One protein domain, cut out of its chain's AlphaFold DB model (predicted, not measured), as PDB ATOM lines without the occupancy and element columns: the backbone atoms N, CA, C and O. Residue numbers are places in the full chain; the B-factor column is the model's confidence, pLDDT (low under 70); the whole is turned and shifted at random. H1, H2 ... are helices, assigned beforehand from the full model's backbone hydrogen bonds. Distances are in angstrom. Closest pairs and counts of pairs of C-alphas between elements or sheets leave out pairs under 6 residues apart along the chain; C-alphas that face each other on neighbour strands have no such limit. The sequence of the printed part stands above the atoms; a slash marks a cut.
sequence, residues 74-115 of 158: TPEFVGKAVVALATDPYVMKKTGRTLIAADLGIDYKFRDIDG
ATOM      1  N   THR A  74     132.960 192.032 150.275       89.81
ATOM      2  CA  THR A  74     133.981 191.093 149.793       89.81
ATOM      3  C   THR A  74     133.413 189.684 149.574       89.81
ATOM      4  O   THR A  74     132.403 189.300 150.179       89.81
ATOM      5  N   PRO A  75     134.059 188.850 148.734       90.19
ATOM      6  CA  PRO A  75     133.661 187.452 148.565       90.19
ATOM      7  C   PRO A  75     133.634 186.665 149.886       90.19
ATOM      8  O   PRO A  75     132.781 185.799 150.084       90.19
ATOM      9  N   GLU A  76     134.533 186.979 150.818       91.38
ATOM     10  CA  GLU A  76     134.593 186.377 152.148       91.38
ATOM     11  C   GLU A  76     133.369 186.732 152.994       91.38
ATOM     12  O   GLU A  76     132.871 185.874 153.725       91.38
ATOM     13  N   PHE A  77     132.852 187.961 152.893       93.25
ATOM     14  CA  PHE A  77     131.617 188.349 153.575       93.25
ATOM     15  C   PHE A  77     130.430 187.498 153.116       93.25
ATOM     16  O   PHE A  77     129.682 186.967 153.943       93.25
ATOM     17  N   VAL A  78     130.309 187.277 151.805       93.12
ATOM     18  CA  VAL A  78     129.288 186.383 151.239       93.12
ATOM     19  C   VAL A  78     129.502 184.940 151.711       93.12
ATOM     20  O   VAL A  78     128.545 184.268 152.099       93.12
ATOM     21  N   GLY A  79     130.751 184.470 151.768       95.62
ATOM     22  CA  GLY A  79     131.094 183.157 152.323       95.62
ATOM     23  C   GLY A  79     130.647 182.986 153.780       95.62
ATOM     24  O   GLY A  79     130.032 181.973 154.122       95.62
ATOM     25  N   LYS A  80     130.866 183.997 154.631       95.94
ATOM     26  CA  LYS A  80     130.381 184.005 156.025       95.94
ATOM     27  C   LYS A  80     128.857 183.916 156.099       95.94
ATOM     28  O   LYS A  80     128.345 183.199 156.954       95.94
ATOM     29  N   ALA A  81     128.136 184.574 155.190       95.50
ATOM     30  CA  ALA A  81     126.677 184.494 155.125       95.50
ATOM     31  C   ALA A  81     126.184 183.068 154.824       95.50
ATOM     32  O   ALA A  81     125.233 182.594 155.449       95.50
ATOM     33  N   VAL A  82     126.852 182.366 153.903       96.00
ATOM     34  CA  VAL A  82     126.542 180.965 153.575       96.00
ATOM     35  C   VAL A  82     126.815 180.053 154.767       96.00
ATOM     36  O   VAL A  82     125.958 179.244 155.115       96.00
ATOM     37  N   VAL A  83     127.969 180.209 155.425       96.75
ATOM     38  CA  VAL A  83     128.308 179.438 156.631       96.75
ATOM     39  C   VAL A  83     127.277 179.682 157.732       96.75
ATOM     40  O   VAL A  83     126.763 178.722 158.298       96.75
ATOM     41  N   ALA A  84     126.906 180.941 157.982       96.19
ATOM     42  CA  ALA A  84     125.911 181.296 158.990       96.19
ATOM     43  C   ALA A  84     124.564 180.596 158.742       96.19
ATOM     44  O   ALA A  84     124.002 180.008 159.663       96.19
ATOM     45  N   LEU A  85     124.084 180.590 157.492       95.94
ATOM     46  CA  LEU A  85     122.863 179.875 157.112       95.94
ATOM     47  C   LEU A  85     123.002 178.356 157.244       95.94
ATOM     48  O   LEU A  85     122.080 177.708 157.726       95.94
ATOM     49  N   ALA A  86     124.138 177.790 156.837       95.88
ATOM     50  CA  ALA A  86     124.384 176.351 156.920       95.88
ATOM     51  C   ALA A  86     124.429 175.846 158.372       95.88
ATOM     52  O   ALA A  86     124.057 174.707 158.639       95.88
ATOM     53  N   THR A  87     124.858 176.695 159.308       96.38
ATOM     54  CA  THR A  87     124.910 176.379 160.744       96.38
ATOM     55  C   THR A  87     123.635 176.736 161.514       96.38
ATOM     56  O   THR A  87     123.545 176.429 162.700       96.38
ATOM     57  N   ASP A  88     122.655 177.390 160.882       96.00
ATOM     58  CA  ASP A  88     121.427 177.822 161.554       96.00
ATOM     59  C   ASP A  88     120.445 176.643 161.729       96.00
ATOM     60  O   ASP A  88     119.893 176.155 160.735       96.00
ATOM     61  N   PRO A  89     120.132 176.213 162.969       95.56
ATOM     62  CA  PRO A  89     119.165 175.137 163.208       95.56
ATOM     63  C   PRO A  89     117.746 175.476 162.723       95.56
ATOM     64  O   PRO A  89     116.917 174.585 162.538       95.56
ATOM     65  N   TYR A  90     117.445 176.757 162.496       94.19
ATOM     66  CA  TYR A  90     116.164 177.243 161.996       94.19
ATOM     67  C   TYR A  90     116.225 177.714 160.537       94.19
ATOM     68  O   TYR A  90     115.299 178.403 160.092       94.19
ATOM     69  N   VAL A  91     117.246 177.313 159.766       94.94
ATOM     70  CA  VAL A  91     117.414 177.693 158.349       94.94
ATOM     71  C   VAL A  91     116.161 177.422 157.508       94.94
ATOM     72  O   VAL A  91     115.810 178.221 156.640       94.94
ATOM     73  N   MET A  92     115.402 176.368 157.835       95.25
ATOM     74  CA  MET A  92     114.146 176.030 157.154       95.25
ATOM     75  C   MET A  92     113.118 177.172 157.186       95.25
ATOM     76  O   MET A  92     112.406 177.375 156.204       95.25
ATOM     77  N   LYS A  93     113.095 177.999 158.242       93.56
ATOM     78  CA  LYS A  93     112.206 179.177 158.341       93.56
ATOM     79  C   LYS A  93     112.549 180.286 157.339       93.56
ATOM     80  O   LYS A  93     111.753 181.206 157.146       93.56
ATOM     81  N   LYS A  94     113.743 180.238 156.744       89.69
ATOM     82  CA  LYS A  94     114.275 181.240 155.812       89.69
ATOM     83  C   LYS A  94     114.226 180.783 154.351       89.69
ATOM     84  O   LYS A  94     114.533 181.577 153.464       89.69
ATOM     85  N   THR A  95     113.817 179.540 154.096       89.56
ATOM     86  CA  THR A  95     113.677 178.984 152.744       89.56
ATOM     87  C   THR A  95     112.546 179.665 151.958       89.56
ATOM     88  O   THR A  95     111.639 180.269 152.534       89.56
ATOM     89  N   GLY A  96     112.627 179.625 150.623       89.75
ATOM     90  CA  GLY A  96     111.639 180.249 149.728       89.75
ATOM     91  C   GLY A  96     111.713 181.778 149.641       89.75
ATOM     92  O   GLY A  96     110.764 182.411 149.182       89.75
ATOM     93  N   ARG A  97     112.808 182.396 150.100       86.50
ATOM     94  CA  ARG A  97     112.997 183.855 150.117       86.50
ATOM     95  C   ARG A  97     114.377 184.229 149.588       86.50
ATOM     96  O   ARG A  97     115.345 183.509 149.813       86.50
ATOM     97  N   THR A  98     114.482 185.394 148.958       88.00
ATOM     98  CA  THR A  98     115.776 186.018 148.658       88.00
ATOM     99  C   THR A  98     116.333 186.649 149.932       88.00
ATOM    100  O   THR A  98     115.702 187.531 150.517       88.00
ATOM    101  N   LEU A  99     117.505 186.190 150.371       89.81
ATOM    102  CA  LEU A  99     118.192 186.704 151.554       89.81
ATOM    103  C   LEU A  99     119.352 187.602 151.121       89.81
ATOM    104  O   LEU A  99     120.130 187.235 150.247       89.81
ATOM    105  N   ILE A 100     119.460 188.777 151.737       89.56
ATOM    106  CA  ILE A 100     120.521 189.748 151.450       89.56
ATOM    107  C   ILE A 100     121.675 189.489 152.420       89.56
ATOM    108  O   ILE A 100     121.452 189.486 153.630       89.56
ATOM    109  N   ALA A 101     122.900 189.310 151.917       90.62
ATOM    110  CA  ALA A 101     124.075 189.017 152.746       90.62
ATOM    111  C   ALA A 101     124.313 190.086 153.828       90.62
ATOM    112  O   ALA A 101     124.495 189.742 154.995       90.62
ATOM    113  N   ALA A 102     124.177 191.369 153.483       89.50
ATOM    114  CA  ALA A 102     124.227 192.484 154.433       89.50
ATOM    115  C   ALA A 102     123.228 192.342 155.601       89.50
ATOM    116  O   ALA A 102     123.563 192.635 156.750       89.50
ATOM    117  N   ASP A 103     122.013 191.843 155.338       90.31
ATOM    118  CA  ASP A 103     121.026 191.591 156.394       90.31
ATOM    119  C   ASP A 103     121.442 190.420 157.284       90.31
ATOM    120  O   ASP A 103     121.307 190.491 158.506       90.31
ATOM    121  N   LEU A 104     121.988 189.362 156.683       92.88
ATOM    122  CA  LEU A 104     122.499 188.209 157.419       92.88
ATOM    123  C   LEU A 104     123.684 188.604 158.311       92.88
ATOM    124  O   LEU A 104     123.762 188.121 159.436       92.88
ATOM    125  N   GLY A 105     124.542 189.527 157.868       92.19
ATOM    126  CA  GLY A 105     125.633 190.076 158.681       92.19
ATOM    127  C   GLY A 105     125.140 190.701 159.985       92.19
ATOM    128  O   GLY A 105     125.681 190.428 161.053       92.19
ATOM    129  N   ILE A 106     124.036 191.448 159.926       91.00
ATOM    130  CA  ILE A 106     123.399 192.035 161.112       91.00
ATOM    131  C   ILE A 106     122.714 190.953 161.965       91.00
ATOM    132  O   ILE A 106     122.882 190.944 163.183       91.00
ATOM    133  N   ASP A 107     121.960 190.039 161.343       91.25
ATOM    134  CA  ASP A 107     121.171 189.015 162.048       91.25
ATOM    135  C   ASP A 107     122.063 188.005 162.794       91.25
ATOM    136  O   ASP A 107     121.792 187.665 163.946       91.25
ATOM    137  N   TYR A 108     123.136 187.543 162.146       93.56
ATOM    138  CA  TYR A 108     124.105 186.583 162.692       93.56
ATOM    139  C   TYR A 108     125.362 187.253 163.263       93.56
ATOM    140  O   TYR A 108     126.270 186.563 163.719       93.56
ATOM    141  N   LYS A 109     125.406 188.591 163.284       93.69
ATOM    142  CA  LYS A 109     126.456 189.405 163.918       93.69
ATOM    143  C   LYS A 109     127.870 189.151 163.380       93.69
ATOM    144  O   LYS A 109     128.837 189.200 164.141       93.69
ATOM    145  N   PHE A 110     128.008 188.922 162.075       94.75
ATOM    146  CA  PHE A 110     129.312 188.858 161.409       94.75
ATOM    147  C   PHE A 110     129.571 190.112 160.575       94.75
ATOM    148  O   PHE A 110     128.653 190.758 160.075       94.75
ATOM    149  N   ARG A 111     130.851 190.445 160.419       93.75
ATOM    150  CA  ARG A 111     131.321 191.612 159.665       93.75
ATOM    151  C   ARG A 111     132.207 191.198 158.504       93.75
ATOM    152  O   ARG A 111     132.706 190.065 158.461       93.75
ATOM    153  N   ASP A 112     132.401 192.125 157.582       93.25
ATOM    154  CA  ASP A 112     133.340 191.970 156.479       93.25
ATOM    155  C   ASP A 112     134.790 191.886 157.008       93.25
ATOM    156  O   ASP A 112     135.055 192.150 158.186       93.25
ATOM    157  N   ILE A 113     135.729 191.408 156.194       91.31
ATOM    158  CA  ILE A 113     137.135 191.182 156.571       91.31
ATOM    159  C   ILE A 113     137.855 192.467 156.990       91.31
ATOM    160  O   ILE A 113     138.785 192.416 157.787       91.31
ATOM    161  N   ASP A 114     137.387 193.613 156.512       88.44
ATOM    162  CA  ASP A 114     137.871 194.947 156.873       88.44
ATOM    163  C   ASP A 114     137.123 195.557 158.077       88.44
ATOM    164  O   ASP A 114     137.333 196.716 158.436       88.44
ATOM    165  N   GLY A 115     136.241 194.784 158.717       88.44
ATOM    166  CA  GLY A 115     135.459 195.207 159.876       88.44
ATOM    167  C   GLY A 115     134.242 196.072 159.542       88.44
ATOM    168  O   GLY A 115     133.519 196.471 160.470       88.44
TER     169      GLY A 115
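Overview. This is residues 74 to 115 of the 158 residues of an uncharacterized protein of Gongylonema pulchrum (UniProt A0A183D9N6). One longer helix, H1, has the shorter H3 packed at a slant on its side, and between the two the chain makes a wide loop that takes the four-residue H2 to one end of the domain. After H3 the last stretch, residues 108 to 115, runs to the other end, where H1 begins. The printed part has 42 residues with three named helices, in the order H1, H2, H3, and no named strand; the class is all helix. It is compact, with a radius of gyration of the C-alphas of 10.1 A, and elongated, spanning 30 by 18 by 15 A.

Along the chain. H1, residues 75 to 86, begins at C-alpha 75 (133.661, 187.452, 148.565) and is 16.7 A long. H2 is residues 91 to 94, 5.4 A. H3, residues 101 to 107, is 9.7 A long and ends at C-alpha 107 (121.171, 189.015, 162.048).

Arrangement. H1 and H3 touch, the C-alphas of Ala 81 and Ala 101 being the closest at 5.7 A. They run the same way at a steep tilt of 53 degrees. H1 and H2 are close but not clearly touching; their closest C-alphas, of Leu 85 and Val 91, are 6.0 A apart. H2 and H3 are apart. Every O i to N i+4 pair is within hydrogen-bond range in H1 and H3; H2 is too short for one.

Size, cuts and confidence. The farthest C-alphas, of Gly 96 and Asp 114, are 30.9 A apart. The printed part has no cut. The link H1 to H2 is tight, and H2 to H3 short. Mean pLDDT of the printed part is 92.6; no printed residue is under 70.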